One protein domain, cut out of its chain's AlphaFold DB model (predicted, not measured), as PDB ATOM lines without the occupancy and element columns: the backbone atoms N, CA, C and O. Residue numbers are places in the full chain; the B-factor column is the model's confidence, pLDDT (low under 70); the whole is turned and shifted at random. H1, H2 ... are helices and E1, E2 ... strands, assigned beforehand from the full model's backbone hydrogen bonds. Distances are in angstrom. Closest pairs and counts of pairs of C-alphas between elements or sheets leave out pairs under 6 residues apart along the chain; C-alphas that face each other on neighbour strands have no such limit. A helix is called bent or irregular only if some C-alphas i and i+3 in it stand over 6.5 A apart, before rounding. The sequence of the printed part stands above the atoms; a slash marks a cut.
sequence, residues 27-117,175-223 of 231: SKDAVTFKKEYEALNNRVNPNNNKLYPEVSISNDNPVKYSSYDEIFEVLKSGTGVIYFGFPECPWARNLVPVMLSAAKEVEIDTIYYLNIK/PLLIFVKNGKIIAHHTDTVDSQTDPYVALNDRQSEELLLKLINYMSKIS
ATOM      1  N   SER A  27      22.189  30.957  21.226       87.31
ATOM      2  CA  SER A  27      22.586  32.202  20.570       87.31
ATOM      3  C   SER A  27      21.926  32.316  19.192       87.31
ATOM      4  O   SER A  27      21.853  31.349  18.430       87.31
ATOM      5  N   LYS A  28      21.460  33.521  18.839       95.06
ATOM      6  CA  LYS A  28      20.934  33.813  17.495       95.06
ATOM      7  C   LYS A  28      21.967  33.478  16.411       95.06
ATOM      8  O   LYS A  28      21.589  32.997  15.341       95.06
ATOM      9  N   ASP A  29      23.244  33.707  16.700       97.06
ATOM     10  CA  ASP A  29      24.356  33.425  15.793       97.06
ATOM     11  C   ASP A  29      24.502  31.924  15.556       97.06
ATOM     12  O   ASP A  29      24.561  31.494  14.407       97.06
ATOM     13  N   ALA A  30      24.432  31.123  16.620       96.69
ATOM     14  CA  ALA A  30      24.508  29.668  16.557       96.69
ATOM     15  C   ALA A  30      23.392  29.067  15.679       96.69
ATOM     16  O   ALA A  30      23.655  28.223  14.815       96.69
ATOM     17  N   VAL A  31      22.153  29.557  15.834       97.44
ATOM     18  CA  VAL A  31      21.003  29.158  14.997       97.44
ATOM     19  C   VAL A  31      21.181  29.604  13.543       97.44
ATOM     20  O   VAL A  31      20.856  28.855  12.619       97.44
ATOM     21  N   THR A  32      21.691  30.818  13.326       97.94
ATOM     22  CA  THR A  32      21.910  31.371  11.980       97.94
ATOM     23  C   THR A  32      22.990  30.585  11.242       97.94
ATOM     24  O   THR A  32      22.744  30.126  10.127       97.94
ATOM     25  N   PHE A  33      24.122  30.324  11.896       98.50
ATOM     26  CA  PHE A  33      25.228  29.541  11.356       98.50
ATOM     27  C   PHE A  33      24.783  28.134  10.944       98.50
ATOM     28  O   PHE A  33      25.002  27.719   9.805       98.50
ATOM     29  N   LYS A  34      24.070  27.428  11.838       98.44
ATOM     30  CA  LYS A  34      23.451  26.129  11.532       98.44
ATOM     31  C   LYS A  34      22.585  26.218  10.279       98.44
ATOM     32  O   LYS A  34      22.760  25.433   9.350       98.44
ATOM     33  N   LYS A  35      21.653  27.176  10.246       98.44
ATOM     34  CA  LYS A  35      20.707  27.339   9.137       98.44
ATOM     35  C   LYS A  35      21.423  27.581   7.807       98.44
ATOM     36  O   LYS A  35      21.024  26.995   6.807       98.44
ATOM     37  N   GLU A  36      22.445  28.431   7.784       98.38
ATOM     38  CA  GLU A  36      23.196  28.756   6.567       98.38
ATOM     39  C   GLU A  36      23.950  27.544   6.006       98.38
ATOM     40  O   GLU A  36      23.845  27.259   4.812       98.38
ATOM     41  N   TYR A  37      24.649  26.785   6.854       98.50
ATOM     42  CA  TYR A  37      25.356  25.577   6.415       98.50
ATOM     43  C   TYR A  37      24.393  24.463   5.991       98.50
ATOM     44  O   TYR A  37      24.593  23.835   4.948       98.50
ATOM     45  N   GLU A  38      23.324  24.222   6.748       98.56
ATOM     46  CA  GLU A  38      22.380  23.138   6.455       98.56
ATOM     47  C   GLU A  38      21.453  23.442   5.273       98.56
ATOM     48  O   GLU A  38      20.972  22.511   4.628       98.56
ATOM     49  N   ALA A  39      21.244  24.714   4.912       98.31
ATOM     50  CA  ALA A  39      20.434  25.098   3.749       98.31
ATOM     51  C   ALA A  39      20.960  24.532   2.415       98.31
ATOM     52  O   ALA A  39      20.197  24.409   1.450       98.31
ATOM     53  N   LEU A  40      22.250  24.187   2.360       98.06
ATOM     54  CA  LEU A  40      22.899  23.584   1.195       98.06
ATOM     55  C   LEU A  40      22.928  22.049   1.234       98.06
ATOM     56  O   LEU A  40      23.353  21.436   0.257       98.06
ATOM     57  N   ASN A  41      22.450  21.410   2.308       98.38
ATOM     58  CA  ASN A  41      22.283  19.955   2.322       98.38
ATOM     59  C   ASN A  41      21.345  19.539   1.181       98.38
ATOM     60  O   ASN A  41      20.342  20.204   0.910       98.38
ATOM     61  N   ASN A  42      21.668  18.431   0.510       97.25
ATOM     62  CA  ASN A  42      20.922  17.931  -0.649       97.25
ATOM     63  C   ASN A  42      20.854  18.908  -1.845       97.25
ATOM     64  O   ASN A  42      20.005  18.762  -2.729       97.25
ATOM     65  N   ARG A  43      21.735  19.918  -1.900       97.69
ATOM     66  CA  ARG A  43      21.853  20.843  -3.036       97.69
ATOM     67  C   ARG A  43      23.072  20.516  -3.888       97.69
ATOM     68  O   ARG A  43      24.122  20.128  -3.384       97.69
ATOM     69  N   VAL A  44      22.927  20.716  -5.192       97.19
ATOM     70  CA  VAL A  44      24.014  20.578  -6.166       97.19
ATOM     71  C   VAL A  44      24.715  21.924  -6.322       97.19
ATOM     72  O   VAL A  44      24.054  22.957  -6.446       97.19
ATOM     73  N   ASN A  45      26.045  21.916  -6.316       94.75
ATOM     74  CA  ASN A  45      26.845  23.091  -6.613       94.75
ATOM     75  C   ASN A  45      26.726  23.422  -8.116       94.75
ATOM     76  O   ASN A  45      27.110  22.594  -8.947       94.75
ATOM     77  N   PRO A  46      26.230  24.617  -8.486       93.88
ATOM     78  CA  PRO A  46      26.011  24.978  -9.887       93.88
ATOM     79  C   PRO A  46      27.306  25.089 -10.704       93.88
ATOM     80  O   PRO A  46      27.258  24.990 -11.925       93.88
ATOM     81  N   ASN A  47      28.460  25.266 -10.053       92.38
ATOM     82  CA  ASN A  47      29.735  25.491 -10.735       92.38
ATOM     83  C   ASN A  47      30.395  24.194 -11.221       92.38
ATOM     84  O   ASN A  47      31.236  24.231 -12.113       92.38
ATOM     85  N   ASN A  48      30.061  23.045 -10.625       94.62
ATOM     86  CA  ASN A  48      30.709  21.767 -10.949       94.62
ATOM     87  C   ASN A  48      29.778  20.545 -10.900       94.62
ATOM     88  O   ASN A  48      30.248  19.418 -11.044       94.62
ATOM     89  N   ASN A  49      28.474  20.749 -10.693       96.12
ATOM     90  CA  ASN A  49      27.448  19.708 -10.626       96.12
ATOM     91  C   ASN A  49      27.675  18.620  -9.556       96.12
ATOM     92  O   ASN A  49      27.050  17.560  -9.620       96.12
ATOM     93  N   LYS A  50      28.525  18.865  -8.549       97.12
ATOM     94  CA  LYS A  50      28.698  17.965  -7.400       97.12
ATOM     95  C   LYS A  50      27.706  18.301  -6.282       97.12
ATOM     96  O   LYS A  50      27.372  19.463  -6.061       97.12
ATOM     97  N   LEU A  51      27.238  17.285  -5.559       97.44
ATOM     98  CA  LEU A  51      26.396  17.451  -4.369       97.44
ATOM     99  C   LEU A  51      27.223  18.060  -3.230       97.44
ATOM    100  O   LEU A  51      28.310  17.564  -2.952       97.44
ATOM    101  N   TYR A  52      26.729  19.101  -2.558       98.00
ATOM    102  CA  TYR A  52      27.415  19.629  -1.377       98.00
ATOM    103  C   TYR A  52      27.511  18.556  -0.274       98.00
ATOM    104  O   TYR A  52      26.504  17.894  -0.011       98.00
ATOM    105  N   PRO A  53      28.666  18.420   0.417       97.44
ATOM    106  CA  PRO A  53      28.782  17.559   1.594       97.44
ATOM    107  C   PRO A  53      27.691  17.869   2.615       97.44
ATOM    108  O   PRO A  53      27.407  19.037   2.878       97.44
ATOM    109  N   GLU A  54      27.057  16.860   3.194       97.44
ATOM    110  CA  GLU A  54      26.049  17.109   4.221       97.44
ATOM    111  C   GLU A  54      26.696  17.570   5.526       97.44
ATOM    112  O   GLU A  54      27.774  17.122   5.907       97.44
ATOM    113  N   VAL A  55      26.018  18.484   6.214       97.00
ATOM    114  CA  VAL A  55      26.450  19.023   7.501       97.00
ATOM    115  C   VAL A  55      25.290  18.926   8.481       97.00
ATOM    116  O   VAL A  55      24.149  19.192   8.112       97.00
ATOM    117  N   SER A  56      25.580  18.563   9.729       96.94
ATOM    118  CA  SER A  56      24.621  18.594  10.836       96.94
ATOM    119  C   SER A  56      25.247  19.339  12.007       96.94
ATOM    120  O   SER A  56      26.265  18.908  12.544       96.94
ATOM    121  N   ILE A  57      24.649  20.460  12.401       97.62
ATOM    122  CA  ILE A  57      25.163  21.359  13.442       97.62
ATOM    123  C   ILE A  57      24.166  21.423  14.601       97.62
ATOM    124  O   ILE A  57      22.957  21.525  14.398       97.62
ATOM    125  N   SER A  58      24.654  21.364  15.839       95.56
ATOM    126  CA  SER A  58      23.818  21.588  17.024       95.56
ATOM    127  C   SER A  58      23.351  23.045  17.085       95.56
ATOM    128  O   SER A  58      24.099  23.948  16.729       95.56
ATOM    129  N   ASN A  59      22.128  23.293  17.557       93.31
ATOM    130  CA  ASN A  59      21.694  24.659  17.876       93.31
ATOM    131  C   ASN A  59      22.568  25.267  18.979       93.31
ATOM    132  O   ASN A  59      22.908  26.440  18.915       93.31
ATOM    133  N   ASP A  60      22.948  24.449  19.954       92.62
ATOM    134  CA  ASP A  60      23.961  24.779  20.946       92.62
ATOM    135  C   ASP A  60      25.352  24.606  20.317       92.62
ATOM    136  O   ASP A  60      25.850  23.483  20.177       92.62
ATOM    137  N   ASN A  61      25.909  25.706  19.809       96.00
ATOM    138  CA  ASN A  61      27.262  25.780  19.271       96.00
ATOM    139  C   ASN A  61      27.899  27.145  19.609       96.00
ATOM    140  O   ASN A  61      27.180  28.145  19.673       96.00
ATOM    141  N   PRO A  62      29.233  27.219  19.793       96.88
ATOM    142  CA  PRO A  62      29.916  28.427  20.267       96.88
ATOM    143  C   PRO A  62      30.154  29.484  19.174       96.88
ATOM    144  O   PRO A  62      30.966  30.391  19.357       96.88
ATOM    145  N   VAL A  63      29.520  29.377  18.001       98.44
ATOM    146  CA  VAL A  63      29.799  30.300  16.895       98.44
ATOM    147  C   VAL A  63      29.195  31.674  17.164       98.44
ATOM    148  O   VAL A  63      28.002  31.815  17.443       98.44
ATOM    149  N   LYS A  64      30.034  32.698  16.999       97.94
ATOM    150  CA  LYS A  64      29.672  34.111  17.051       97.94
ATOM    151  C   LYS A  64      30.053  34.790  15.736       97.94
ATOM    152  O   LYS A  64      31.230  34.795  15.365       97.94
ATOM    153  N   TYR A  65      29.093  35.407  15.048       98.38
ATOM    154  CA  TYR A  65      29.402  36.220  13.868       98.38
ATOM    155  C   TYR A  65      30.189  37.448  14.313       98.38
ATOM    156  O   TYR A  65      29.811  38.138  15.257       98.38
ATOM    157  N   SER A  66      31.305  37.696  13.642       98.38
ATOM    158  CA  SER A  66      32.265  38.720  14.033       98.38
ATOM    159  C   SER A  66      32.539  39.660  12.872       98.38
ATOM    160  O   SER A  66      32.630  39.247  11.719       98.38
ATOM    161  N   SER A  67      32.680  40.940  13.186       98.31
ATOM    162  CA  SER A  67      33.180  41.953  12.258       98.31
ATOM    163  C   SER A  67      34.710  41.931  12.182       98.31
ATOM    164  O   SER A  67      35.377  41.453  13.098       98.31
ATOM    165  N   TYR A  68      35.289  42.524  11.133       98.56
ATOM    166  CA  TYR A  68      36.742  42.739  11.052       98.56
ATOM    167  C   TYR A  68      37.315  43.446  12.286       98.56
ATOM    168  O   TYR A  68      38.391  43.079  12.740       98.56
ATOM    169  N   ASP A  69      36.595  44.415  12.861       98.38
ATOM    170  CA  ASP A  69      37.075  45.147  14.040       98.38
ATOM    171  C   ASP A  69      37.156  44.232  15.269       98.38
ATOM    172  O   ASP A  69      38.131  44.277  16.013       98.38
ATOM    173  N   GLU A  70      36.182  43.336  15.448       98.25
ATOM    174  CA  GLU A  70      36.245  42.315  16.497       98.25
ATOM    175  C   GLU A  70      37.380  41.319  16.250       98.25
ATOM    176  O   GLU A  70      38.114  40.997  17.181       98.25
ATOM    177  N   ILE A  71      37.570  40.873  15.002       98.62
ATOM    178  CA  ILE A  71      38.694  40.004  14.632       98.62
ATOM    179  C   ILE A  71      40.034  40.680  14.948       98.62
ATOM    180  O   ILE A  71      40.916  40.053  15.534       98.62
ATOM    181  N   PHE A  72      40.193  41.961  14.613       98.56
ATOM    182  CA  PHE A  72      41.414  42.711  14.893       98.56
ATOM    183  C   PHE A  72      41.666  42.886  16.388       98.56
ATOM    184  O   PHE A  72      42.810  42.755  16.817       98.56
ATOM    185  N   GLU A  73      40.633  43.117  17.197       98.25
ATOM    186  CA  GLU A  73      40.798  43.179  18.652       98.25
ATOM    187  C   GLU A  73      41.177  41.810  19.244       98.25
ATOM    188  O   GLU A  73      42.064  41.741  20.099       98.25
ATOM    189  N   VAL A  74      40.621  40.701  18.733       97.69
ATOM    190  CA  VAL A  74      41.061  39.353  19.137       97.69
ATOM    191  C   VAL A  74      42.534  39.137  18.790       97.69
ATOM    192  O   VAL A  74      43.308  38.738  19.656       97.69
ATOM    193  N   LEU A  75      42.948  39.464  17.562       98.06
ATOM    194  CA  LEU A  75      44.342  39.347  17.118       98.06
ATOM    195  C   LEU A  75      45.304  40.273  17.873       98.06
ATOM    196  O   LEU A  75      46.497  40.009  17.903       98.06
ATOM    197  N   LYS A  76      44.815  41.357  18.476       97.81
ATOM    198  CA  LYS A  76      45.637  42.346  19.181       97.81
ATOM    199  C   LYS A  76      45.842  42.014  20.655       97.81
ATOM    200  O   LYS A  76      46.925  42.253  21.184       97.81
ATOM    201  N   SER A  77      44.810  41.523  21.338       96.31
ATOM    202  CA  SER A  77      44.865  41.289  22.790       96.31
ATOM    203  C   SER A  77      43.970  40.155  23.290       96.31
ATOM    204  O   SER A  77      44.076  39.774  24.456       96.31
ATOM    205  N   GLY A  78      43.100  39.606  22.443       94.50
ATOM    206  CA  GLY A  78      42.141  38.582  22.834       94.50
ATOM    207  C   GLY A  78      42.720  37.173  22.929       94.50
ATOM    208  O   GLY A  78      43.880  36.902  22.616       94.50
ATOM    209  N   THR A  79      41.858  36.260  23.355       94.69
ATOM    210  CA  THR A  79      42.121  34.824  23.440       94.69
ATOM    211  C   THR A  79      40.898  34.108  22.886       94.69
ATOM    212  O   THR A  79      39.780  34.419  23.289       94.69
ATOM    213  N   GLY A  80      41.091  33.182  21.952       95.00
ATOM    214  CA  GLY A  80      39.986  32.465  21.324       95.00
ATOM    215  C   GLY A  80      40.346  31.853  19.977       95.00
ATOM    216  O   GLY A  80      41.493  31.905  19.529       95.00
ATOM    217  N   VAL A  81      39.338  31.262  19.341       98.38
ATOM    218  CA  VAL A  81      39.445  30.650  18.013       98.38
ATOM    219  C   VAL A  81      38.764  31.558  16.998       98.38
ATOM    220  O   VAL A  81      37.607  31.929  17.186       98.38
ATOM    221  N   ILE A  82      39.460  31.900  15.919       98.81
ATOM    222  CA  ILE A  82      38.893  32.620  14.776       98.81
ATOM    223  C   ILE A  82      38.701  31.628  13.633       98.81
ATOM    224  O   ILE A  82      39.601  30.841  13.348       98.81
ATOM    225  N   TYR A  83      37.546  31.681  12.976       98.88
ATOM    226  CA  TYR A  83      37.201  30.853  11.830       98.88
ATOM    227  C   TYR A  83      36.848  31.714  10.611       98.88
ATOM    228  O   TYR A  83      35.879  32.478  10.632       98.88
ATOM    229  N   PHE A  84      37.600  31.532   9.524       98.81
ATOM    230  CA  PHE A  84      37.297  32.092   8.210       98.81
ATOM    231  C   PHE A  84      36.810  30.997   7.262       98.81
ATOM    232  O   PHE A  84      37.515  30.028   6.978       98.81
ATOM    233  N   GLY A  85      35.605  31.165   6.727       98.06
ATOM    234  CA  GLY A  85      35.007  30.207   5.802       98.06
ATOM    235  C   GLY A  85      33.628  30.646   5.338       98.06
ATOM    236  O   GLY A  85      33.200  31.756   5.628       98.06
ATOM    237  N   PHE A  86      32.939  29.792   4.586       98.19
ATOM    238  CA  PHE A  86      31.584  30.066   4.107       98.19
ATOM    239  C   PHE A  86      30.846  28.768   3.745       98.19
ATOM    240  O   PHE A  86      31.506  27.786   3.388       98.19
ATOM    241  N   PRO A  87      29.498  28.748   3.812       98.19
ATOM    242  CA  PRO A  87      28.685  27.540   3.635       98.19
ATOM    243  C   PRO A  87      28.921  26.766   2.335       98.19
ATOM    244  O   PRO A  87      28.775  25.543   2.325       98.19
ATOM    245  N   GLU A  88      29.262  27.456   1.245       97.56
ATOM    246  CA  GLU A  88      29.486  26.879  -0.083       97.56
ATOM    247  C   GLU A  88      30.871  26.239  -0.248       97.56
ATOM    248  O   GLU A  88      31.103  25.547  -1.238       97.56
ATOM    249  N   CYS A  89      31.809  26.456   0.680       97.56
ATOM    250  CA  CYS A  89      33.133  25.843   0.596       97.56
ATOM    251  C   CYS A  89      33.050  24.362   1.018       97.56
ATOM    252  O   CYS A  89      32.764  24.072   2.179       97.56
ATOM    253  N   PRO A  90      33.315  23.392   0.125       97.88
ATOM    254  CA  PRO A  90      33.167  21.973   0.454       97.88
ATOM    255  C   PRO A  90      34.186  21.501   1.514       97.88
ATOM    256  O   PRO A  90      33.845  20.670   2.355       97.88
ATOM    257  N   TRP A  91      35.387  22.090   1.563       98.31
ATOM    258  CA  TRP A  91      36.352  21.855   2.648       98.31
ATOM    259  C   TRP A  91      35.813  22.338   4.000       98.31
ATOM    260  O   TRP A  91      35.824  21.594   4.978       98.31
ATOM    261  N   ALA A  92      35.244  23.547   4.039       98.50
ATOM    262  CA  ALA A  92      34.638  24.112   5.244       98.50
ATOM    263  C   ALA A  92      33.503  23.235   5.783       98.50
ATOM    264  O   ALA A  92      33.393  23.025   6.987       98.50
ATOM    265  N   ARG A  93      32.679  22.675   4.893       98.50
ATOM    266  CA  ARG A  93      31.581  21.776   5.270       98.50
ATOM    267  C   ARG A  93      32.072  20.498   5.956       98.50
ATOM    268  O   ARG A  93      31.413  20.028   6.873       98.50
ATOM    269  N   ASN A  94      33.236  19.980   5.569       98.56
ATOM    270  CA  ASN A  94      33.871  18.851   6.255       98.56
ATOM    271  C   ASN A  94      34.521  19.253   7.588       98.56
ATOM    272  O   ASN A  94      34.444  18.504   8.559       98.56
ATOM    273  N   LEU A  95      35.141  20.435   7.651       98.75
ATOM    274  CA  LEU A  95      35.813  20.924   8.857       98.75
ATOM    275  C   LEU A  95      34.825  21.284   9.977       98.75
ATOM    276  O   LEU A  95      35.074  20.957  11.135       98.75
ATOM    277  N   VAL A  96      33.711  21.951   9.661       98.75
ATOM    278  CA  VAL A  96      32.810  22.546  10.665       98.75
ATOM    279  C   VAL A  96      32.307  21.546  11.719       98.75
ATOM    280  O   VAL A  96      32.448  21.853  12.903       98.75
ATOM    281  N   PRO A  97      31.780  20.353  11.376       98.44
ATOM    282  CA  PRO A  97      31.355  19.379  12.385       98.44
ATOM    283  C   PRO A  97      32.484  18.963  13.340       98.44
ATOM    284  O   PRO A  97      32.266  18.837  14.547       98.44
ATOM    285  N   VAL A  98      33.699  18.795  12.811       98.62
ATOM    286  CA  VAL A  98      34.870  18.387  13.596       98.62
ATOM    287  C   VAL A  98      35.366  19.533  14.479       98.62
ATOM    288  O   VAL A  98      35.638  19.320  15.657       98.62
ATOM    289  N   MET A  99      35.395  20.763  13.957       98.69
ATOM    290  CA  MET A  99      35.717  21.975  14.718       98.69
ATOM    291  C   MET A  99      34.767  22.173  15.902       98.69
ATOM    292  O   MET A  99      35.224  22.421  17.015       98.69
ATOM    293  N   LEU A 100      33.453  22.047  15.684       98.56
ATOM    294  CA  LEU A 100      32.459  22.195  16.751       98.56
ATOM    295  C   LEU A 100      32.570  21.078  17.797       98.56
ATOM    296  O   LEU A 100      32.390  21.335  18.985       98.56
ATOM    297  N   SER A 101      32.908  19.859  17.369       98.12
ATOM    298  CA  SER A 101      33.156  18.737  18.282       98.12
ATOM    299  C   SER A 101      34.399  18.976  19.145       98.12
ATOM    300  O   SER A 101      34.336  18.799  20.357       98.12
ATOM    301  N   ALA A 102      35.497  19.453  18.547       98.19
ATOM    302  CA  ALA A 102      36.714  19.815  19.272       98.19
ATOM    303  C   ALA A 102      36.463  20.938  20.288       98.19
ATOM    304  O   ALA A 102      36.886  20.840  21.436       98.19
ATOM    305  N   ALA A 103      35.732  21.978  19.879       97.12
ATOM    306  CA  ALA A 103      35.391  23.103  20.744       97.12
ATOM    307  C   ALA A 103      34.550  22.663  21.945       97.12
ATOM    308  O   ALA A 103      34.802  23.109  23.059       97.12
ATOM    309  N   LYS A 104      33.599  21.749  21.731       95.75
ATOM    310  CA  LYS A 104      32.802  21.165  22.809       95.75
ATOM    311  C   LYS A 104      33.650  20.337  23.779       95.75
ATOM    312  O   LYS A 104      33.454  20.455  24.981       95.75
ATOM    313  N   GLU A 105      34.574  19.522  23.271       95.75
ATOM    314  CA  GLU A 105      35.433  18.651  24.092       95.75
ATOM    315  C   GLU A 105      36.338  19.443  25.044       95.75
ATOM    316  O   GLU A 105      36.584  19.022  26.170       95.75
ATOM    317  N   VAL A 106      36.829  20.602  24.600       95.31
ATOM    318  CA  VAL A 106      37.752  21.447  25.375       95.31
ATOM    319  C   VAL A 106      37.091  22.690  25.979       95.31
ATOM    320  O   VAL A 106      37.801  23.599  26.406       95.31
ATOM    321  N   GLU A 107      35.756  22.726  25.991       94.06
ATOM    322  CA  GLU A 107      34.939  23.794  26.586       94.06
ATOM    323  C   GLU A 107      35.285  25.203  26.049       94.06
ATOM    324  O   GLU A 107      35.440  26.168  26.793       94.06
ATOM    325  N   ILE A 108      35.435  25.336  24.725       93.62
ATOM    326  CA  ILE A 108      35.579  26.640  24.064       93.62
ATOM    327  C   ILE A 108      34.203  27.287  23.917       93.62
ATOM    328  O   ILE A 108      33.391  26.872  23.091       93.62
ATOM    329  N   ASP A 109      33.991  28.367  24.664       90.94
ATOM    330  CA  ASP A 109      32.715  29.092  24.702       90.94
ATOM    331  C   ASP A 109      32.461  29.986  23.480       90.94
ATOM    332  O   ASP A 109      31.337  30.430  23.244       90.94
ATOM    333  N   THR A 110      33.497  30.342  22.709       94.25
ATOM    334  CA  THR A 110      33.348  31.258  21.566       94.25
ATOM    335  C   THR A 110      34.314  30.945  20.424       94.25
ATOM    336  O   THR A 110      35.531  30.901  20.605       94.25
ATOM    337  N   ILE A 111      33.752  30.811  19.219       98.44
ATOM    338  CA  ILE A 111      34.459  30.790  17.935       98.44
ATOM    339  C   ILE A 111      34.030  32.026  17.139       98.44
ATOM    340  O   ILE A 111      32.868  32.152  16.750       98.44
ATOM    341  N   TYR A 112      34.973  32.931  16.883       98.69
ATOM    342  CA  TYR A 112      34.754  34.152  16.112       98.69
ATOM    343  C   TYR A 112      34.707  33.816  14.621       98.69
ATOM    344  O   TYR A 112      35.737  33.561  14.001       98.69
ATOM    345  N   TYR A 113      33.513  33.794  14.039       98.81
ATOM    346  CA  TYR A 113      33.298  33.473  12.632       98.81
ATOM    347  C   TYR A 113      33.194  34.735  11.778       98.81
ATOM    348  O   TYR A 113      32.391  35.622  12.068       98.81
ATOM    349  N   LEU A 114      33.952  34.777  10.682       98.62
ATOM    350  CA  LEU A 114      33.818  35.792   9.642       98.62
ATOM    351  C   LEU A 114      33.711  35.119   8.266       98.62
ATOM    352  O   LEU A 114      34.606  34.390   7.831       98.62
ATOM    353  N   ASN A 115      32.607  35.394   7.569       98.38
ATOM    354  CA  ASN A 115      32.417  34.965   6.189       98.38
ATOM    355  C   ASN A 115      33.142  35.919   5.236       98.38
ATOM    356  O   ASN A 115      32.682  37.033   5.015       98.38
ATOM    357  N   ILE A 116      34.245  35.454   4.648       97.19
ATOM    358  CA  ILE A 116      35.090  36.251   3.742       97.19
ATOM    359  C   ILE A 116      34.829  35.975   2.253       97.19
ATOM    360  O   ILE A 116      35.620  36.383   1.405       97.19
ATOM    361  N   LYS A 117      33.758  35.245   1.896       94.94
ATOM    362  CA  LYS A 117      33.497  34.822   0.507       94.94
ATOM    363  C   LYS A 117      33.524  36.003  -0.462       94.94
ATOM    364  O   LYS A 117      34.248  35.957  -1.459       94.94
ATOM    365  N   PRO A 175      38.748  26.508   4.387       98.44
ATOM    366  CA  PRO A 175      38.630  27.068   5.738       98.44
ATOM    367  C   PRO A 175      39.992  27.392   6.374       98.44
ATOM    368  O   PRO A 175      40.945  26.652   6.177       98.44
ATOM    369  N   LEU A 176      40.055  28.464   7.170       98.81
ATOM    370  CA  LEU A 176      41.207  28.787   8.021       98.81
ATOM    371  C   LEU A 176      40.746  28.961   9.469       98.81
ATOM    372  O   LEU A 176      39.842  29.751   9.752       98.81
ATOM    373  N   LEU A 177      41.393  28.242  10.383       98.81
ATOM    374  CA  LEU A 177      41.284  28.421  11.825       98.81
ATOM    375  C   LEU A 177      42.547  29.077  12.366       98.81
ATOM    376  O   LEU A 177      43.656  28.660  12.037       98.81
ATOM    377  N   ILE A 178      42.377  30.061  13.242       98.56
ATOM    378  CA  ILE A 178      43.474  30.718  13.953       98.56
ATOM    379  C   ILE A 178      43.221  30.604  15.446       98.56
ATOM    380  O   ILE A 178      42.146  30.943  15.939       98.56
ATOM    381  N   PHE A 179      44.236  30.148  16.166       98.12
ATOM    382  CA  PHE A 179      44.198  29.953  17.605       98.12
ATOM    383  C   PHE A 179      45.008  31.072  18.251       98.12
ATOM    384  O   PHE A 179      46.227  31.143  18.075       98.12
ATOM    385  N   VAL A 180      44.328  31.968  18.965       97.38
ATOM    386  CA  VAL A 180      44.918  33.182  19.538       97.38
ATOM    387  C   VAL A 180      44.931  33.086  21.059       97.38
ATOM    388  O   VAL A 180      43.939  32.694  21.672       97.38
ATOM    389  N   LYS A 181      46.049  33.468  21.679       95.69
ATOM    390  CA  LYS A 181      46.195  33.592  23.134       95.69
ATOM    391  C   LYS A 181      46.890  34.905  23.466       95.69
ATOM    392  O   LYS A 181      48.041  35.101  23.081       95.69
ATOM    393  N   ASN A 182      46.202  35.791  24.182       95.19
ATOM    394  CA  ASN A 182      46.676  37.121  24.577       95.19
ATOM    395  C   ASN A 182      47.214  37.945  23.387       95.19
ATOM    396  O   ASN A 182      48.306  38.505  23.458       95.19
ATOM    397  N   GLY A 183      46.485  37.957  22.266       95.75
ATOM    398  CA  GLY A 183      46.879  38.648  21.033       95.75
ATOM    399  C   GLY A 183      47.997  37.966  20.236       95.75
ATOM    400  O   GLY A 183      48.495  38.521  19.264       95.75
ATOM    401  N   LYS A 184      48.430  36.762  20.622       96.12
ATOM    402  CA  LYS A 184      49.435  35.995  19.877       96.12
ATOM    403  C   LYS A 184      48.795  34.813  19.166       96.12
ATOM    404  O   LYS A 184      48.141  33.992  19.806       96.12
ATOM    405  N   ILE A 185      49.052  34.678  17.867       97.62
ATOM    406  CA  ILE A 185      48.732  33.461  17.113       97.62
ATOM    407  C   ILE A 185      49.653  32.340  17.608       97.62
ATOM    408  O   ILE A 185      50.872  32.407  17.446       97.62
ATOM    409  N   ILE A 186      49.077  31.327  18.256       97.06
ATOM    410  CA  ILE A 186      49.815  30.173  18.794       97.06
ATOM    411  C   ILE A 186      49.748  28.950  17.875       97.06
ATOM    412  O   ILE A 186      50.590  28.060  17.982       97.06
ATOM    413  N   ALA A 187      48.754  28.904  16.987       97.81
ATOM    414  CA  ALA A 187      48.604  27.909  15.935       97.81
ATOM    415  C   ALA A 187      47.639  28.428  14.857       97.81
ATOM    416  O   ALA A 187      46.843  29.336  15.107       97.81
ATOM    417  N   HIS A 188      47.678  27.807  13.683       98.19
ATOM    418  CA  HIS A 188      46.659  27.938  12.647       98.19
ATOM    419  C   HIS A 188      46.442  26.573  11.981       98.19
ATOM    420  O   HIS A 188      47.295  25.691  12.092       98.19
ATOM    421  N   HIS A 189      45.296  26.394  11.331       98.38
ATOM    422  CA  HIS A 189      44.954  25.178  10.594       98.38
ATOM    423  C   HIS A 189      44.135  25.538   9.357       98.38
ATOM    424  O   HIS A 189      43.107  26.203   9.486       98.38
ATOM    425  N   THR A 190      44.563  25.069   8.189       96.81
ATOM    426  CA  THR A 190      43.879  25.278   6.904       96.81
ATOM    427  C   THR A 190      43.293  23.953   6.407       96.81
ATOM    428  O   THR A 190      43.806  22.884   6.739       96.81
ATOM    429  N   ASP A 191      42.216  24.010   5.624       96.12
ATOM    430  CA  ASP A 191      41.551  22.845   5.021       96.12
ATOM    431  C   ASP A 191      41.062  21.812   6.051       96.12
ATOM    432  O   ASP A 191      40.321  22.149   6.972       96.12
ATOM    433  N   THR A 192      41.402  20.534   5.881       97.75
ATOM    434  CA  THR A 192      41.007  19.427   6.764       97.75
ATOM    435  C   THR A 192      42.234  18.593   7.137       97.75
ATOM    436  O   THR A 192      42.925  18.914   8.098       97.75
ATOM    437  N   VAL A 193      42.535  17.529   6.396       97.88
ATOM    438  CA  VAL A 193      43.712  16.672   6.558       97.88
ATOM    439  C   VAL A 193      44.293  16.363   5.190       97.88
ATOM    440  O   VAL A 193      43.546  16.149   4.239       97.88
ATOM    441  N   ASP A 194      45.614  16.223   5.117       97.12
ATOM    442  CA  ASP A 194      46.355  15.999   3.866       97.12
ATOM    443  C   ASP A 194      45.859  14.776   3.079       97.12
ATOM    444  O   ASP A 194      45.994  14.693   1.860       97.12
ATOM    445  N   SER A 195      45.283  13.794   3.780       97.62
ATOM    446  CA  SER A 195      44.760  12.578   3.154       97.62
ATOM    447  C   SER A 195      43.359  12.723   2.548       97.62
ATOM    448  O   SER A 195      42.896  11.776   1.910       97.62
ATOM    449  N   GLN A 196      42.656  13.845   2.745       97.69
ATOM    450  CA  GLN A 196      41.440  14.155   1.990       97.69
ATOM    451  C   GLN A 196      41.850  14.807   0.667       97.69
ATOM    452  O   GLN A 196      42.517  15.830   0.658       97.69
ATOM    453  N   THR A 197      41.443  14.216  -0.456       96.31
ATOM    454  CA  THR A 197      41.801  14.705  -1.800       96.31
ATOM    455  C   THR A 197      40.610  15.248  -2.588       96.31
ATOM    456  O   THR A 197      40.798  16.075  -3.476       96.31
ATOM    457  N   ASP A 198      39.382  14.822  -2.265       97.12
ATOM    458  CA  ASP A 198      38.145  15.389  -2.817       97.12
ATOM    459  C   ASP A 198      37.299  15.989  -1.682       97.12
ATOM    460  O   ASP A 198      36.779  15.238  -0.850       97.12
ATOM    461  N   PRO A 199      37.102  17.318  -1.643       97.06
ATOM    462  CA  PRO A 199      36.302  17.951  -0.601       97.06
ATOM    463  C   PRO A 199      34.808  17.655  -0.706       97.06
ATOM    464  O   PRO A 199      34.058  17.945   0.222       97.06
ATOM    465  N   TYR A 200      34.344  17.098  -1.824       97.50
ATOM    466  CA  TYR A 200      32.952  16.680  -1.982       97.50
ATOM    467  C   TYR A 200      32.677  15.289  -1.401       97.50
ATOM    468  O   TYR A 200      31.521  14.874  -1.332       97.50
ATOM    469  N   VAL A 201      33.719  14.578  -0.962       96.88
ATOM    470  CA  VAL A 201      33.606  13.314  -0.233       96.88
ATOM    471  C   VAL A 201      33.765  13.603   1.254       96.88
ATOM    472  O   VAL A 201      34.721  14.267   1.656       96.88
ATOM    473  N   ALA A 202      32.819  13.111   2.057       96.75
ATOM    474  CA  ALA A 202      32.869  13.249   3.506       96.75
ATOM    475  C   ALA A 202      34.137  12.602   4.083       96.75
ATOM    476  O   ALA A 202      34.593  11.567   3.584       96.75
ATOM    477  N   LEU A 203      34.677  13.187   5.153       98.12
ATOM    478  CA  LEU A 203      35.773  12.572   5.900       98.12
ATOM    479  C   LEU A 203      35.371  11.173   6.383       98.12
ATOM    480  O   LEU A 203      34.292  10.985   6.945       98.12
ATOM    481  N   ASN A 204      36.256  10.194   6.200       97.88
ATOM    482  CA  ASN A 204      36.102   8.900   6.865       97.88
ATOM    483  C   ASN A 204      36.486   8.994   8.351       97.88
ATOM    484  O   ASN A 204      37.030  10.004   8.801       97.88
ATOM    485  N   ASP A 205      36.243   7.923   9.106       98.19
ATOM    486  CA  ASP A 205      36.486   7.884  10.554       98.19
ATOM    487  C   ASP A 205      37.931   8.251  10.915       98.19
ATOM    488  O   ASP A 205      38.156   9.107  11.767       98.19
ATOM    489  N   ARG A 206      38.920   7.690  10.201       98.38
ATOM    490  CA  ARG A 206      40.346   7.973  10.442       98.38
ATOM    491  C   ARG A 206      40.678   9.445  10.199       98.38
ATOM    492  O   ARG A 206      41.420  10.043  10.967       98.38
ATOM    493  N   GLN A 207      40.164  10.019   9.112       98.69
ATOM    494  CA  GLN A 207      40.383  11.429   8.780       98.69
ATOM    495  C   GLN A 207      39.701  12.362   9.787       98.69
ATOM    496  O   GLN A 207      40.281  13.371  10.179       98.69
ATOM    497  N   SER A 208      38.486  12.012  10.214       98.38
ATOM    498  CA  SER A 208      37.720  12.774  11.201       98.38
ATOM    499  C   SER A 208      38.408  12.765  12.563       98.38
ATOM    500  O   SER A 208      38.540  13.815  13.181       98.38
ATOM    501  N   GLU A 209      38.900  11.604  13.004       98.62
ATOM    502  CA  GLU A 209      39.661  11.457  14.249       98.62
ATOM    503  C   GLU A 209      40.996  12.213  14.191       98.62
ATOM    504  O   GLU A 209      41.333  12.941  15.123       98.62
ATOM    505  N   GLU A 210      41.734  12.109  13.079       98.62
ATOM    506  CA  GLU A 210      42.986  12.845  12.882       98.62
ATOM    507  C   GLU A 210      42.769  14.362  12.994       98.62
ATOM    508  O   GLU A 210      43.504  15.045  13.716       98.62
ATOM    509  N   LEU A 211      41.748  14.887  12.309       98.75
ATOM    510  CA  LEU A 211      41.397  16.301  12.381       98.75
ATOM    511  C   LEU A 211      40.955  16.688  13.796       98.75
ATOM    512  O   LEU A 211      41.430  17.688  14.331       98.75
ATOM    513  N   LEU A 212      40.096  15.885  14.429       98.81
ATOM    514  CA  LEU A 212      39.590  16.135  15.778       98.81
ATOM    515  C   LEU A 212      40.736  16.279  16.785       98.81
ATOM    516  O   LEU A 212      40.785  17.265  17.518       98.81
ATOM    517  N   LEU A 213      41.689  15.344  16.784       98.56
ATOM    518  CA  LEU A 213      42.837  15.365  17.694       98.56
ATOM    519  C   LEU A 213      43.750  16.576  17.459       98.56
ATOM    520  O   LEU A 213      44.219  17.184  18.426       98.56
ATOM    521  N   LYS A 214      43.981  16.962  16.194       98.31
ATOM    522  CA  LYS A 214      44.728  18.185  15.849       98.31
ATOM    523  C   LYS A 214      44.039  19.427  16.423       98.31
ATOM    524  O   LYS A 214      44.678  20.213  17.124       98.31
ATOM    525  N   LEU A 215      42.734  19.576  16.183       98.56
ATOM    526  CA  LEU A 215      41.968  20.737  16.642       98.56
ATOM    527  C   LEU A 215      41.863  20.796  18.172       98.56
ATOM    528  O   LEU A 215      42.074  21.868  18.737       98.56
ATOM    529  N   ILE A 216      41.644  19.664  18.849       98.25
ATOM    530  CA  ILE A 216      41.699  19.578  20.317       98.25
ATOM    531  C   ILE A 216      43.062  20.060  20.818       98.25
ATOM    532  O   ILE A 216      43.114  20.930  21.682       98.25
ATOM    533  N   ASN A 217      44.174  19.580  20.245       97.19
ATOM    534  CA  ASN A 217      45.511  19.993  20.678       97.19
ATOM    535  C   ASN A 217      45.732  21.509  20.568       97.19
ATOM    536  O   ASN A 217      46.334  22.111  21.463       97.19
ATOM    537  N   TYR A 218      45.267  22.131  19.484       97.06
ATOM    538  CA  TYR A 218      45.368  23.578  19.315       97.06
ATOM    539  C   TYR A 218      44.484  24.334  20.309       97.06
ATOM    540  O   TYR A 218      44.962  25.267  20.957       97.06
ATOM    541  N   MET A 219      43.230  23.913  20.485       96.81
ATOM    542  CA  MET A 219      42.289  24.573  21.390       96.81
ATOM    543  C   MET A 219      42.679  24.407  22.867       96.81
ATOM    544  O   MET A 219      42.593  25.370  23.625       96.81
ATOM    545  N   SER A 220      43.216  23.255  23.280       94.81
ATOM    546  CA  SER A 220      43.705  23.049  24.652       94.81
ATOM    547  C   SER A 220      44.844  24.004  25.031       94.81
ATOM    548  O   SER A 220      44.975  24.392  26.189       94.81
ATOM    549  N   LYS A 221      45.672  24.436  24.069       92.81
ATOM    550  CA  LYS A 221      46.727  25.434  24.326       92.81
ATOM    551  C   LYS A 221      46.151  26.823  24.627       92.81
ATOM    552  O   LYS A 221      46.794  27.605  25.338       92.81
ATOM    553  N   ILE A 222      44.954  27.119  24.115       89.12
ATOM    554  CA  ILE A 222      44.188  28.326  24.447       89.12
ATOM    555  C   ILE A 222      43.624  28.199  25.866       89.12
ATOM    556  O   ILE A 222      43.877  29.083  26.684       89.12
ATOM    557  N   SER A 223      42.914  27.100  26.159       75.12
ATOM    558  CA  SER A 223      42.178  26.900  27.419       75.12
ATOM    559  C   SER A 223      43.054  26.576  28.628       75.12
ATOM    560  O   SER A 223      42.613  26.770  29.758       75.12
TER     561      SER A 223
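This is residues 27 to 117 and 175 to 223 of the 231 residues of an uncharacterized protein of Clostridium sp. CAG:710 (UniProt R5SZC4). A strongly twisted sheet of five strands stands between helices: H3 and H4 pack on one face, H2 covers part of the other, and H1 packs on the edge strand E1. The printed part has 140 residues, with four named helices and five named strands in the order H1, E1, H2, E2, H3, E3, E4, E5, H4. The sheet runs E1, E3, E2, E4, E5 and is mixed, in a domain of the mixed class, helices and strands. The whole is compact, with a radius of gyration of the C-alphas of 14.5 A and spans of 43 by 31 by 25 A.

The strands are E1, residues 63 to 65, E3, 111 to 114, E2, 80 to 84, E4, 176 to 181, 16.6 A long, and E5, 184 to 190, 17.7 A long. The helices are H1, residues 28 to 38, 15.4 A, H2, 68 to 77, 14.3 A, H3, 90 to 105, 24.0 A, and H4, 205 to 223, 26.0 A. H1 begins at C-alpha 28 (20.934, 33.813, 17.495), and H4 ends at C-alpha 223 (42.178, 26.900, 27.419). H3 is irregular, but only just: C-alphas 94 and 97 are 6.6 A apart.

E1 and E3 are parallel, with N 113 and O 64 2.8 A apart. E3 and E2 are parallel, with N 112 and O 81 at 2.8 A. E2 and E4 are antiparallel, with N 82 and O 178 at 2.9 A. E4 and E5 form an antiparallel hairpin, with N 177 and O 189 at 2.8 A. E2, H3, E3 are a strand-helix-strand unit, two parallel neighbour strands with a helix between, with a right-handed crossover; E1, H2, E2 are a split one, with E3 between the strands, also right-handed. H3 lies over E2, along the strands, at a height over the sheet of 9.5 A. H4, on the same face, lies over E4 and E5 at 10.9 A. H3, with residues 98 to 105 alone, touches H4 at a steep tilt of 54 degrees, the same way; the closest C-alphas are those of Ala 102 and Ile 216, 5.1 A. H2, on the opposite face, has a height of 9.0 A and runs slantwise to the strands. The closest C-alphas of H1 and E1 are those of Ala 30 and Val 63, 5.3 A. Every O i to N i+4 pair is within hydrogen-bond range in H1 and H2, 10 of 12 in H3 and 13 of 15 in H4.

The two C-alphas farthest apart are those of Asn 49 and Asn 182, 43.7 A. Residues 118 to 174 are not printed, and C-alphas 117 and 175 are 10.7 A apart across the cut. The links H1 to E1 and E5 to H4 are long. Mean pLDDT of the printed part is 97.0, and no printed residue is under 70.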